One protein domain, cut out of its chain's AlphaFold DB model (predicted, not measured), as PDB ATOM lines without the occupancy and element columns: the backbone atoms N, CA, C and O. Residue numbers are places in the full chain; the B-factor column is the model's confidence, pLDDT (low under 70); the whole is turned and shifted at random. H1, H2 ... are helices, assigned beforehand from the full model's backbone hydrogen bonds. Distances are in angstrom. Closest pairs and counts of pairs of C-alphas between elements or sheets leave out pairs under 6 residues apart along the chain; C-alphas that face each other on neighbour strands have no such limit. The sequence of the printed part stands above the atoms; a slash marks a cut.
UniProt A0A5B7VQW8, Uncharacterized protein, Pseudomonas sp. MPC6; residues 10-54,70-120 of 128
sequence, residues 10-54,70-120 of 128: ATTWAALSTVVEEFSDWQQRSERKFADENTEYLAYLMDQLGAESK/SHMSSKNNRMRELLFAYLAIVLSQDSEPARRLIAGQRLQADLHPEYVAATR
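What this domain is: This is residues 10 to 54 and 70 to 120 of the 128 residues of an uncharacterized protein of Pseudomonas sp. MPC6 (UniProt A0A5B7VQW8). Two longer helices, H3 and H4, lie side by side and run opposite ways, and the short helix H5 folds back onto H4, making a small three-helix core. The short helix H2 stands crosswise near H3 and one end of H5, while H1 and H6 touch no helix, and H6 lies farthest from the middle. The printed part has 96 residues with six named helices, H1 to H6 in order along the chain, and no named strand; the class is all helix. The whole is compact, with a radius of gyration of the C-alphas of 13.3 A, and spans 38 by 29 by 27 A.

How they stand to each other: H1, residues 10 to 13, is close but not clearly touching to H4, residues 78 to 92; their closest C-alphas, those of Trp 13 and Arg 78, are 7.1 A apart. H2, residues 23 to 30, is close but not clearly touching to H3, residues 37 to 54, and about perpendicular to it at 83 degrees; the closest C-alphas, those of Phe 23 and Tyr 44, are 7.2 A apart. H2 is also close but not clearly touching to H5, residues 96 to 102, where the closest C-alphas, those of Phe 23 and Ile 102, are 6.2 A apart. H3 and H4 touch and run opposite ways at a shallow tilt of 34.5 degrees, only just short of steep; their closest C-alphas, those of Leu 42 and Tyr 86, are 6.1 A apart. H4 and H5 are a helical hairpin: they touch and run opposite ways at a shallow tilt of 34 degrees, only just short of steep, with the closest C-alphas, those of Ala 85 and Pro 97, 4.9 A apart. H3 and H5 are close but not clearly touching, the same way at a steep tilt of 54 degrees; the closest C-alphas, those of Tyr 41 and Ala 98, are 6.6 A apart. H6, residues 113 to 119, is apart from H1, H2, H3, H4 and H5. In H2, H3, H4, H5 and H6 every O i to N i+4 pair is within hydrogen-bond range; H1 is too short for such a pair.

Where its parts are: H1 begins at C-alpha 10, (155.652, 221.570, 82.711). H2 follows at residues 23 to 30. H3, residues 37 to 54, measures 25.9 A from first to last C-alpha and begins at C-alpha 37, (161.301, 238.667, 94.425). H4, residues 78 to 92, measures 20.7 A. H5 holds residues 96 to 102, and H6 ends at C-alpha 119, (158.960, 228.717, 69.911).

The domain as a whole: The two C-alphas farthest apart, those of Ala 35 and Glu 114, are 38.8 A apart. Residues 55 to 69 are not printed, and C-alphas 54 and 70 stand 17.3 A apart across this cut, which falls in the link from H3 to H4. Of the links that are printed whole, H4 to H5 is tight, and H1 to H2, H2 to H3 and H5 to H6 are short. The mean pLDDT of the printed part is 79.0; residues 70 to 76 and 108 to 120 are under 70, and H6 has a mean of 51.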
ATOM      1  N   ALA A  10     156.100 222.928  82.971       86.19
ATOM      2  CA  ALA A  10     155.652 221.570  82.711       86.19
ATOM      3  C   ALA A  10     155.869 221.205  81.239       86.19
ATOM      4  O   ALA A  10     156.465 220.174  80.939       86.19
ATOM      5  N   THR A  11     155.493 222.084  80.307       83.19
ATOM      6  CA  THR A  11     155.693 221.837  78.870       83.19
ATOM      7  C   THR A  11     157.175 221.732  78.504       83.19
ATOM      8  O   THR A  11     157.558 220.874  77.713       83.19
ATOM      9  N   THR A  12     158.026 222.579  79.083       81.00
ATOM     10  CA  THR A  12     159.465 222.593  78.782       81.00
ATOM     11  C   THR A  12     160.224 221.425  79.417       81.00
ATOM     12  O   THR A  12     161.236 220.979  78.869       81.00
ATOM     13  N   TRP A  13     159.755 220.919  80.558       81.25
ATOM     14  CA  TRP A  13     160.546 220.052  81.430       81.25
ATOM     15  C   TRP A  13     159.953 218.672  81.722       81.25
ATOM     16  O   TRP A  13     160.704 217.807  82.172       81.25
ATOM     17  N   ALA A  14     158.669 218.419  81.450       78.00
ATOM     18  CA  ALA A  14     158.003 217.160  81.820       78.00
ATOM     19  C   ALA A  14     158.630 215.908  81.185       78.00
ATOM     20  O   ALA A  14     158.547 214.820  81.746       78.00
ATOM     21  N   ALA A  15     159.287 216.044  80.028       74.19
ATOM     22  CA  ALA A  15     160.015 214.936  79.406       74.19
ATOM     23  C   ALA A  15     161.307 214.562  80.158       74.19
ATOM     24  O   ALA A  15     161.832 213.467  79.965       74.19
ATOM     25  N   LEU A  16     161.841 215.478  80.972       73.25
ATOM     26  CA  LEU A  16     163.131 215.347  81.654       73.25
ATOM     27  C   LEU A  16     162.989 215.158  83.166       73.25
ATOM     28  O   LEU A  16     163.908 214.650  83.802       73.25
ATOM     29  N   SER A  17     161.860 215.573  83.737       79.62
ATOM     30  CA  SER A  17     161.603 215.514  85.169       79.62
ATOM     31  C   SER A  17     160.141 215.206  85.457       79.62
ATOM     32  O   SER A  17     159.234 215.768  84.845       79.62
ATOM     33  N   THR A  18     159.917 214.328  86.433       81.62
ATOM     34  CA  THR A  18     158.587 213.957  86.932       81.62
ATOM     35  C   THR A  18     158.129 214.819  88.107       81.62
ATOM     36  O   THR A  18     157.016 214.642  88.595       81.62
ATOM     37  N   VAL A  19     158.975 215.740  88.574       86.19
ATOM     38  CA  VAL A  19     158.742 216.569  89.767       86.19
ATOM     39  C   VAL A  19     158.665 218.058  89.421       86.19
ATOM     40  O   VAL A  19     158.992 218.918  90.235       86.19
ATOM     41  N   VAL A  20     158.287 218.380  88.182       89.19
ATOM     42  CA  VAL A  20     158.067 219.764  87.749       89.19
ATOM     43  C   VAL A  20     156.808 220.307  88.410       89.19
ATOM     44  O   VAL A  20     155.731 219.746  88.241       89.19
ATOM     45  N   GLU A  21     156.946 221.419  89.123       93.56
ATOM     46  CA  GLU A  21     155.831 222.165  89.700       93.56
ATOM     47  C   GLU A  21     155.876 223.604  89.187       93.56
ATOM     48  O   GLU A  21     156.927 224.249  89.244       93.56
ATOM     49  N   GLU A  22     154.751 224.108  88.678       94.25
ATOM     50  CA  GLU A  22     154.661 225.491  88.216       94.25
ATOM     51  C   GLU A  22     154.840 226.472  89.373       94.25
ATOM     52  O   GLU A  22     154.418 226.219  90.501       94.25
ATOM     53  N   PHE A  23     155.450 227.625  89.096       94.94
ATOM     54  CA  PHE A  23     155.730 228.621  90.129       94.94
ATOM     55  C   PHE A  23     154.447 229.142  90.787       94.94
ATOM     56  O   PHE A  23     154.408 229.273  92.004       94.94
ATOM     57  N   SER A  24     153.375 229.350  90.014       93.69
ATOM     58  CA  SER A  24     152.064 229.747  90.548       93.69
ATOM     59  C   SER A  24     151.483 228.716  91.512       93.69
ATOM     60  O   SER A  24     150.908 229.074  92.539       93.69
ATOM     61  N   ASP A  25     151.651 227.435  91.194       95.31
ATOM     62  CA  ASP A  25     151.107 226.332  91.982       95.31
ATOM     63  C   ASP A  25     151.924 226.171  93.266       95.31
ATOM     64  O   ASP A  25     151.370 226.040  94.359       95.31
ATOM     65  N   TRP A  26     153.249 226.304  93.153       96.25
ATOM     66  CA  TRP A  26     154.148 226.374  94.298       96.25
ATOM     67  C   TRP A  26     153.826 227.566  95.210       96.25
ATOM     68  O   TRP A  26     153.773 227.399  96.428       96.25
ATOM     69  N   GLN A  27     153.569 228.755  94.650       95.25
ATOM     70  CA  GLN A  27     153.201 229.947  95.421       95.25
ATOM     71  C   GLN A  27     151.931 229.685  96.239       95.25
ATOM     72  O   GLN A  27     151.928 229.923  97.448       95.25
ATOM     73  N   GLN A  28     150.895 229.121  95.604       94.56
ATOM     74  CA  GLN A  28     149.643 228.745  96.267       94.56
ATOM     75  C   GLN A  28     149.862 227.702  97.367       94.56
ATOM     76  O   GLN A  28     149.351 227.868  98.469       94.56
ATOM     77  N   ARG A  29     150.649 226.654  97.096       95.12
ATOM     78  CA  ARG A  29     150.942 225.590  98.066       95.12
ATOM     79  C   ARG A  29     151.796 226.071  99.239       95.12
ATOM     80  O   ARG A  29     151.668 225.541 100.339       95.12
ATOM     81  N   SER A  30     152.728 226.993  99.003       91.25
ATOM     82  CA  SER A  30     153.676 227.428 100.030       91.25
ATOM     83  C   SER A  30     153.009 228.292 101.101       91.25
ATOM     84  O   SER A  30     153.425 228.235 102.254       91.25
ATOM     85  N   GLU A  31     152.006 229.097 100.725       89.38
ATOM     86  CA  GLU A  31     151.360 230.105 101.584       89.38
ATOM     87  C   GLU A  31     152.361 231.070 102.266       89.38
ATOM     88  O   GLU A  31     152.053 231.735 103.261       89.38
ATOM     89  N   ARG A  32     153.591 231.163 101.741       89.94
ATOM     90  CA  ARG A  32     154.669 231.969 102.322       89.94
ATOM     91  C   ARG A  32     154.591 233.406 101.820       89.94
ATOM     92  O   ARG A  32     154.256 233.671 100.672       89.94
ATOM     93  N   LYS A  33     154.969 234.343 102.690       90.88
ATOM     94  CA  LYS A  33     155.237 235.735 102.315       90.88
ATOM     95  C   LYS A  33     156.741 235.943 102.245       90.88
ATOM     96  O   LYS A  33     157.452 235.585 103.185       90.88
ATOM     97  N   PHE A  34     157.204 236.535 101.154       92.62
ATOM     98  CA  PHE A  34     158.615 236.820 100.920       92.62
ATOM     99  C   PHE A  34     158.866 238.327 100.970       92.62
ATOM    100  O   PHE A  34     157.974 239.121 100.675       92.62
ATOM    101  N   ALA A  35     160.065 238.712 101.407       89.75
ATOM    102  CA  ALA A  35     160.445 240.117 101.541       89.75
ATOM    103  C   ALA A  35     160.659 240.793 100.177       89.75
ATOM    104  O   ALA A  35     160.387 241.981 100.031       89.75
ATOM    105  N   ASP A  36     161.120 240.022  99.192       92.38
ATOM    106  CA  ASP A  36     161.393 240.456  97.828       92.38
ATOM    107  C   ASP A  36     161.328 239.271  96.845       92.38
ATOM    108  O   ASP A  36     161.270 238.101  97.242       92.38
ATOM    109  N   GLU A  37     161.342 239.605  95.554       91.69
ATOM    110  CA  GLU A  37     161.301 238.667  94.425       91.69
ATOM    111  C   GLU A  37     162.481 237.677  94.454       91.69
ATOM    112  O   GLU A  37     162.304 236.483  94.220       91.69
ATOM    113  N   ASN A  38     163.685 238.140  94.805       91.25
ATOM    114  CA  ASN A  38     164.878 237.292  94.842       91.25
ATOM    115  C   ASN A  38     164.750 236.197  95.908       91.25
ATOM    116  O   ASN A  38     165.077 235.038  95.658       91.25
ATOM    117  N   THR A  39     164.249 236.553  97.088       92.12
ATOM    118  CA  THR A  39     164.021 235.630  98.203       92.12
ATOM    119  C   THR A  39     162.949 234.604  97.852       92.12
ATOM    120  O   THR A  39     163.085 233.424  98.184       92.12
ATOM    121  N   GLU A  40     161.899 235.032  97.154       95.88
ATOM    122  CA  GLU A  40     160.850 234.145  96.658       95.88
ATOM    123  C   GLU A  40     161.393 233.148  95.627       95.88
ATOM    124  O   GLU A  40     161.197 231.937  95.765       95.88
ATOM    125  N   TYR A  41     162.151 233.628  94.640       95.44
ATOM    126  CA  TYR A  41     162.775 232.773  93.633       95.44
ATOM    127  C   TYR A  41     163.786 231.806  94.237       95.44
ATOM    128  O   TYR A  41     163.795 230.633  93.870       95.44
ATOM    129  N   LEU A  42     164.600 232.241  95.202       93.44
ATOM    130  CA  LEU A  42     165.514 231.348  95.916       93.44
ATOM    131  C   LEU A  42     164.766 230.236  96.649       93.44
ATOM    132  O   LEU A  42     165.184 229.080  96.584       93.44
ATOM    133  N   ALA A  43     163.666 230.567  97.329       93.94
ATOM    134  CA  ALA A  43     162.856 229.579  98.029       93.94
ATOM    135  C   ALA A  43     162.239 228.567  97.055       93.94
ATOM    136  O   ALA A  43     162.307 227.364  97.306       93.94
ATOM    137  N   TYR A  44     161.712 229.039  95.925       96.06
ATOM    138  CA  TYR A  44     161.186 228.173  94.875       96.06
ATOM    139  C   TYR A  44     162.258 227.246  94.295       96.06
ATOM    140  O   TYR A  44     162.081 226.027  94.262       96.06
ATOM    141  N   LEU A  45     163.395 227.805  93.874       92.62
ATOM    142  CA  LEU A  45     164.494 227.046  93.277       92.62
ATOM    143  C   LEU A  45     165.042 226.000  94.251       92.62
ATOM    144  O   LEU A  45     165.326 224.876  93.840       92.62
ATOM    145  N   MET A  46     165.151 226.337  95.537       91.19
ATOM    146  CA  MET A  46     165.590 225.406  96.576       91.19
ATOM    147  C   MET A  46     164.608 224.239  96.759       91.19
ATOM    148  O   MET A  46     165.047 223.092  96.838       91.19
ATOM    149  N   ASP A  47     163.298 224.499  96.768       92.75
ATOM    150  CA  ASP A  47     162.272 223.451  96.841       92.75
ATOM    151  C   ASP A  47     162.318 222.526  95.616       92.75
ATOM    152  O   ASP A  47     162.296 221.301  95.764       92.75
ATOM    153  N   GLN A  48     162.436 223.095  94.411       91.31
ATOM    154  CA  GLN A  48     162.547 222.317  93.174       91.31
ATOM    155  C   GLN A  48     163.832 221.477  93.148       91.31
ATOM    156  O   GLN A  48     163.780 220.293  92.821       91.31
ATOM    157  N   LEU A  49     164.979 222.041  93.548       87.44
ATOM    158  CA  LEU A  49     166.240 221.300  93.688       87.44
ATOM    159  C   LEU A  49     166.110 220.157  94.703       87.44
ATOM    160  O   LEU A  49     166.564 219.042  94.446       87.44
ATOM    161  N   GLY A  50     165.448 220.409  95.834       84.31
ATOM    162  CA  GLY A  50     165.150 219.388  96.830       84.31
ATOM    163  C   GLY A  50     164.298 218.259  96.250       84.31
ATOM    164  O   GLY A  50     164.641 217.089  96.418       84.31
ATOM    165  N   ALA A  51     163.234 218.588  95.516       86.75
ATOM    166  CA  ALA A  51     162.378 217.608  94.851       86.75
ATOM    167  C   ALA A  51     163.146 216.759  93.826       86.75
ATOM    168  O   ALA A  51     163.034 215.534  93.848       86.75
ATOM    169  N   GLU A  52     163.979 217.392  92.998       81.56
ATOM    170  CA  GLU A  52     164.835 216.725  92.009       81.56
ATOM    171  C   GLU A  52     165.902 215.829  92.659       81.56
ATOM    172  O   GLU A  52     166.297 214.808  92.100       81.56
ATOM    173  N   SER A  53     166.366 216.184  93.861       75.81
ATOM    174  CA  SER A  53     167.374 215.416  94.600       75.81
ATOM    175  C   SER A  53     166.817 214.230  95.394       75.81
ATOM    176  O   SER A  53     167.563 213.298  95.686       75.81
ATOM    177  N   LYS A  54     165.521 214.216  95.741       77.31
ATOM    178  CA  LYS A  54     164.909 213.160  96.577       77.31
ATOM    179  C   LYS A  54     165.168 211.734  96.067       77.31
ATOM    180  O   LYS A  54     165.529 210.895  96.892       77.31
ATOM    181  N   SER A  70     177.939 212.572  85.459       37.50
ATOM    182  CA  SER A  70     177.413 211.390  84.754       37.50
ATOM    183  C   SER A  70     175.916 211.482  84.429       37.50
ATOM    184  O   SER A  70     175.470 210.876  83.456       37.50
ATOM    185  N   HIS A  71     175.146 212.272  85.188       39.16
ATOM    186  CA  HIS A  71     173.717 212.515  84.940       39.16
ATOM    187  C   HIS A  71     173.423 213.875  84.289       39.16
ATOM    188  O   HIS A  71     172.382 214.006  83.651       39.16
ATOM    189  N   MET A  72     174.352 214.839  84.335       46.88
ATOM    190  CA  MET A  72     174.337 216.065  83.523       46.88
ATOM    191  C   MET A  72     174.702 215.766  82.063       46.88
ATOM    192  O   MET A  72     175.641 216.325  81.497       46.88
ATOM    193  N   SER A  73     173.954 214.868  81.428       46.81
ATOM    194  CA  SER A  73     173.980 214.773  79.973       46.81
ATOM    195  C   SER A  73     173.250 215.977  79.381       46.81
ATOM    196  O   SER A  73     172.405 216.602  80.029       46.81
ATOM    197  N   SER A  74     173.487 216.248  78.101       48.25
ATOM    198  CA  SER A  74     172.656 217.173  77.329       48.25
ATOM    199  C   SER A  74     171.152 216.835  77.375       48.25
ATOM    200  O   SER A  74     170.302 217.667  77.082       48.25
ATOM    201  N   LYS A  75     170.788 215.621  77.796       48.12
ATOM    202  CA  LYS A  75     169.403 215.170  77.891       48.12
ATOM    203  C   LYS A  75     168.795 215.299  79.292       48.12
ATOM    204  O   LYS A  75     167.590 215.176  79.389       48.12
ATOM    205  N   ASN A  76     169.560 215.544  80.362       57.09
ATOM    206  CA  ASN A  76     169.011 215.695  81.721       57.09
ATOM    207  C   ASN A  76     169.677 216.873  82.443       57.09
ATOM    208  O   ASN A  76     170.636 216.725  83.200       57.09
ATOM    209  N   ASN A  77     169.199 218.076  82.131       72.62
ATOM    210  CA  ASN A  77     169.864 219.322  82.492       72.62
ATOM    211  C   ASN A  77     168.997 220.269  83.343       72.62
ATOM    212  O   ASN A  77     169.461 221.364  83.656       72.62
ATOM    213  N   ARG A  78     167.786 219.868  83.759       80.31
ATOM    214  CA  ARG A  78     166.908 220.721  84.580       80.31
ATOM    215  C   ARG A  78     167.567 221.097  85.905       80.31
ATOM    216  O   ARG A  78     167.663 222.277  86.214       80.31
ATOM    217  N   MET A  79     168.103 220.120  86.642       81.06
ATOM    218  CA  MET A  79     168.817 220.370  87.903       81.06
ATOM    219  C   MET A  79     170.024 221.305  87.716       81.06
ATOM    220  O   MET A  79     170.268 222.168  88.556       81.06
ATOM    221  N   ARG A  80     170.750 221.186  86.593       78.06
ATOM    222  CA  ARG A  80     171.861 222.088  86.246       78.06
ATOM    223  C   ARG A  80     171.373 223.518  86.028       78.06
ATOM    224  O   ARG A  80     172.011 224.449  86.509       78.06
ATOM    225  N   GLU A  81     170.279 223.699  85.295       85.50
ATOM    226  CA  GLU A  81     169.723 225.029  85.047       85.50
ATOM    227  C   GLU A  81     169.130 225.640  86.328       85.50
ATOM    228  O   GLU A  81     169.407 226.803  86.614       85.50
ATOM    229  N   LEU A  82     168.436 224.851  87.159       88.06
ATOM    230  CA  LEU A  82     167.963 225.272  88.486       88.06
ATOM    231  C   LEU A  82     169.122 225.735  89.381       88.06
ATOM    232  O   LEU A  82     169.045 226.804  89.986       88.06
ATOM    233  N   LEU A  83     170.215 224.965  89.435       84.00
ATOM    234  CA  LEU A  83     171.399 225.321  90.217       84.00
ATOM    235  C   LEU A  83     172.073 226.587  89.679       84.00
ATOM    236  O   LEU A  83     172.490 227.437  90.459       84.00
ATOM    237  N   PHE A  84     172.160 226.733  88.355       83.56
ATOM    238  CA  PHE A  84     172.701 227.941  87.741       83.56
ATOM    239  C   PHE A  84     171.884 229.179  88.127       83.56
ATOM    240  O   PHE A  84     172.462 230.171  88.562       83.56
ATOM    241  N   ALA A  85     170.553 229.115  88.031       87.50
ATOM    242  CA  ALA A  85     169.698 230.233  88.417       87.50
ATOM    243  C   ALA A  85     169.777 230.553  89.914       87.50
ATOM    244  O   ALA A  85     169.814 231.721  90.292       87.50
ATOM    245  N   TYR A  86     169.874 229.525  90.758       85.00
ATOM    246  CA  TYR A  86     170.070 229.706  92.193       85.00
ATOM    247  C   TYR A  86     171.384 230.444  92.485       85.00
ATOM    248  O   TYR A  86     171.400 231.440  93.208       85.00
ATOM    249  N   LEU A  87     172.489 229.991  91.883       79.69
ATOM    250  CA  LEU A  87     173.807 230.600  92.070       79.69
ATOM    251  C   LEU A  87     173.881 232.024  91.507       79.69
ATOM    252  O   LEU A  87     174.544 232.858  92.115       79.69
ATOM    253  N   ALA A  88     173.191 232.325  90.404       78.19
ATOM    254  CA  ALA A  88     173.131 233.677  89.846       78.19
ATOM    255  C   ALA A  88     172.527 234.685  90.841       78.19
ATOM    256  O   ALA A  88     173.093 235.762  91.056       78.19
ATOM    257  N   ILE A  89     171.449 234.305  91.537       82.06
ATOM    258  CA  ILE A  89     170.855 235.153  92.575       82.06
ATOM    259  C   ILE A  89     171.795 235.267  93.783       82.06
ATOM    260  O   ILE A  89     172.064 236.375  94.244       82.06
ATOM    261  N   VAL A  90     172.326 234.151  94.296       78.62
ATOM    262  CA  VAL A  90     173.160 234.162  95.517       78.62
ATOM    263  C   VAL A  90     174.473 234.924  95.322       78.62
ATOM    264  O   VAL A  90     174.889 235.666  96.208       78.62
ATOM    265  N   LEU A  91     175.145 234.729  94.186       70.44
ATOM    266  CA  LEU A  91     176.488 235.265  93.947       70.44
ATOM    267  C   LEU A  91     176.477 236.643  93.287       70.44
ATOM    268  O   LEU A  91     177.460 237.375  93.395       70.44
ATOM    269  N   SER A  92     175.415 236.987  92.560       77.75
ATOM    270  CA  SER A  92     175.393 238.187  91.713       77.75
ATOM    271  C   SER A  92     174.094 238.983  91.797       77.75
ATOM    272  O   SER A  92     173.972 239.986  91.102       77.75
ATOM    273  N   GLN A  93     173.142 238.576  92.649       83.38
ATOM    274  CA  GLN A  93     171.801 239.171  92.742       83.38
ATOM    275  C   GLN A  93     171.064 239.220  91.394       83.38
ATOM    276  O   GLN A  93     170.152 240.023  91.207       83.38
ATOM    277  N   ASP A  94     171.448 238.346  90.459       84.00
ATOM    278  CA  ASP A  94     170.856 238.265  89.132       84.00
ATOM    279  C   ASP A  94     169.695 237.266  89.137       84.00
ATOM    280  O   ASP A  94     169.891 236.050  89.184       84.00
ATOM    281  N   SER A  95     168.473 237.796  89.099       91.50
ATOM    282  CA  SER A  95     167.236 237.016  89.036       91.50
ATOM    283  C   SER A  95     166.774 236.688  87.623       91.50
ATOM    284  O   SER A  95     165.812 235.935  87.461       91.50
ATOM    285  N   GLU A  96     167.449 237.186  86.587       90.50
ATOM    286  CA  GLU A  96     167.031 236.952  85.207       90.50
ATOM    287  C   GLU A  96     167.045 235.465  84.810       90.50
ATOM    288  O   GLU A  96     166.071 234.991  84.215       90.50
ATOM    289  N   PRO A  97     168.053 234.662  85.197       89.12
ATOM    290  CA  PRO A  97     168.016 233.221  84.972       89.12
ATOM    291  C   PRO A  97     166.815 232.534  85.638       89.12
ATOM    292  O   PRO A  97     166.216 231.628  85.058       89.12
ATOM    293  N   ALA A  98     166.429 232.974  86.838       91.44
ATOM    294  CA  ALA A  98     165.282 232.416  87.547       91.44
ATOM    295  C   ALA A  98     163.961 232.796  86.866       91.44
ATOM    296  O   ALA A  98     163.137 231.915  86.621       91.44
ATOM    297  N   ARG A  99     163.796 234.068  86.472       92.25
ATOM    298  CA  ARG A  99     162.631 234.536  85.701       92.25
ATOM    299  C   ARG A  99     162.438 233.733  84.427       92.25
ATOM    300  O   ARG A  99     161.332 233.280  84.138       92.25
ATOM    301  N   ARG A 100     163.521 233.523  83.680       88.31
ATOM    302  CA  ARG A 100     163.494 232.736  82.447       88.31
ATOM    303  C   ARG A 100     163.070 231.296  82.713       88.31
ATOM    304  O   ARG A 100     162.156 230.825  82.043       88.31
ATOM    305  N   LEU A 101     163.650 230.628  83.712       88.81
ATOM    306  CA  LEU A 101     163.246 229.265  84.077       88.81
ATOM    307  C   LEU A 101     161.778 229.166  84.476       88.81
ATOM    308  O   LEU A 101     161.083 228.289  83.966       88.81
ATOM    309  N   ILE A 102     161.308 230.073  85.334       91.25
ATOM    310  CA  ILE A 102     159.916 230.138  85.797       91.25
ATOM    311  C   ILE A 102     158.956 230.369  84.625       91.25
ATOM    312  O   ILE A 102     157.898 229.752  84.556       91.25
ATOM    313  N   ALA A 103     159.354 231.187  83.650       88.31
ATOM    314  CA  ALA A 103     158.615 231.388  82.406       88.31
ATOM    315  C   ALA A 103     158.703 230.192  81.434       88.31
ATOM    316  O   ALA A 103     158.304 230.318  80.278       88.31
ATOM    317  N   GLY A 104     159.260 229.056  81.866       83.56
ATOM    318  CA  GLY A 104     159.413 227.855  81.055       83.56
ATOM    319  C   GLY A 104     160.530 227.949  80.020       83.56
ATOM    320  O   GLY A 104     160.534 227.179  79.064       83.56
ATOM    321  N   GLN A 105     161.490 228.859  80.171       83.62
ATOM    322  CA  GLN A 105     162.614 229.009  79.248       83.62
ATOM    323  C   GLN A 105     163.861 228.269  79.749       83.62
ATOM    324  O   GLN A 105     164.271 228.378  80.900       83.62
ATOM    325  N   ARG A 106     164.508 227.562  78.829       79.88
ATOM    326  CA  ARG A 106     165.866 227.028  78.939       79.88
ATOM    327  C   ARG A 106     166.910 228.145  79.003       79.88
ATOM    328  O   ARG A 106     166.829 229.156  78.301       79.88
ATOM    329  N   LEU A 107     167.945 227.922  79.798       77.69
ATOM    330  CA  LEU A 107     169.062 228.848  79.983       77.69
ATOM    331  C   LEU A 107     170.226 228.596  79.022       77.69
ATOM    332  O   LEU A 107     171.033 229.496  78.801       77.69
ATOM    333  N   GLN A 108     170.303 227.408  78.414       69.50
ATOM    334  CA  GLN A 108     171.338 227.047  77.441       69.50
ATOM    335  C   GLN A 108     170.715 226.761  76.072       69.50
ATOM    336  O   GLN A 108     169.834 225.910  75.949       69.50
ATOM    337  N   ALA A 109     171.175 227.487  75.047       53.62
ATOM    338  CA  ALA A 109     170.620 227.456  73.692       53.62
ATOM    339  C   ALA A 109     170.899 226.135  72.951       53.62
ATOM    340  O   ALA A 109     170.068 225.669  72.173       53.62
ATOM    341  N   ASP A 110     172.032 225.496  73.246       48.31
ATOM    342  CA  ASP A 110     172.595 224.405  72.436       48.31
ATOM    343  C   ASP A 110     171.891 223.049  72.627       48.31
ATOM    344  O   ASP A 110     172.330 222.026  72.106       48.31
ATOM    345  N   LEU A 111     170.803 223.014  73.402       44.97
ATOM    346  CA  LEU A 111     170.222 221.772  73.911       44.97
ATOM    347  C   LEU A 111     168.882 221.368  73.294       44.97
ATOM    348  O   LEU A 111     168.493 220.220  73.472       44.97
ATOM    349  N   HIS A 112     168.209 222.233  72.525       45.88
ATOM    350  CA  HIS A 112     166.998 221.858  71.775       45.88
ATOM    351  C   HIS A 112     166.771 222.742  70.534       45.88
ATOM    352  O   HIS A 112     165.873 223.591  70.545       45.88
ATOM    353  N   PRO A 113     167.517 222.534  69.433       52.91
ATOM    354  CA  PRO A 113     167.347 223.323  68.210       52.91
ATOM    355  C   PRO A 113     165.901 223.300  67.680       52.91
ATOM    356  O   PRO A 113     165.397 224.322  67.220       52.91
ATOM    357  N   GLU A 114     165.189 222.181  67.832       46.94
ATOM    358  CA  GLU A 114     163.786 222.039  67.414       46.94
ATOM    359  C   GLU A 114     162.816 222.887  68.252       46.94
ATOM    360  O   GLU A 114     161.907 223.508  67.707       46.94
ATOM    361  N   TYR A 115     163.029 222.975  69.569       48.41
ATOM    362  CA  TYR A 115     162.215 223.808  70.458       48.41
ATOM    363  C   TYR A 115     162.453 225.291  70.178       48.41
ATOM    364  O   TYR A 115     161.491 226.042  70.052       48.41
ATOM    365  N   VAL A 116     163.716 225.716  70.027       48.75
ATOM    366  CA  VAL A 116     164.056 227.108  69.680       48.75
ATOM    367  C   VAL A 116     163.463 227.488  68.326       48.75
ATOM    368  O   VAL A 116     162.884 228.566  68.191       48.75
ATOM    369  N   ALA A 117     163.528 226.587  67.342       54.06
ATOM    370  CA  ALA A 117     162.891 226.784  66.044       54.06
ATOM    371  C   ALA A 117     161.356 226.877  66.151       54.06
ATOM    372  O   ALA A 117     160.735 227.714  65.491       54.06
ATOM    373  N   ALA A 118     160.734 226.057  67.005       52.22
ATOM    374  CA  ALA A 118     159.284 226.012  67.176       52.22
ATOM    375  C   ALA A 118     158.717 227.221  67.941       52.22
ATOM    376  O   ALA A 118     157.628 227.706  67.602       52.22
ATOM    377  N   THR A 119     159.440 227.708  68.952       50.41
ATOM    378  CA  THR A 119     158.960 228.717  69.911       50.41
ATOM    379  C   THR A 119     159.563 230.105  69.699       50.41
ATOM    380  O   THR A 119     158.959 231.093  70.105       50.41
ATOM    381  N   ARG A 120     160.710 230.209  69.008       52.94
ATOM    382  CA  ARG A 120     161.478 231.451  68.779       52.94
ATOM    383  C   ARG A 120     161.922 232.176  70.059       52.94
ATOM    384  O   ARG A 120     162.336 233.330  69.980       52.94
TER     385      ARG A 120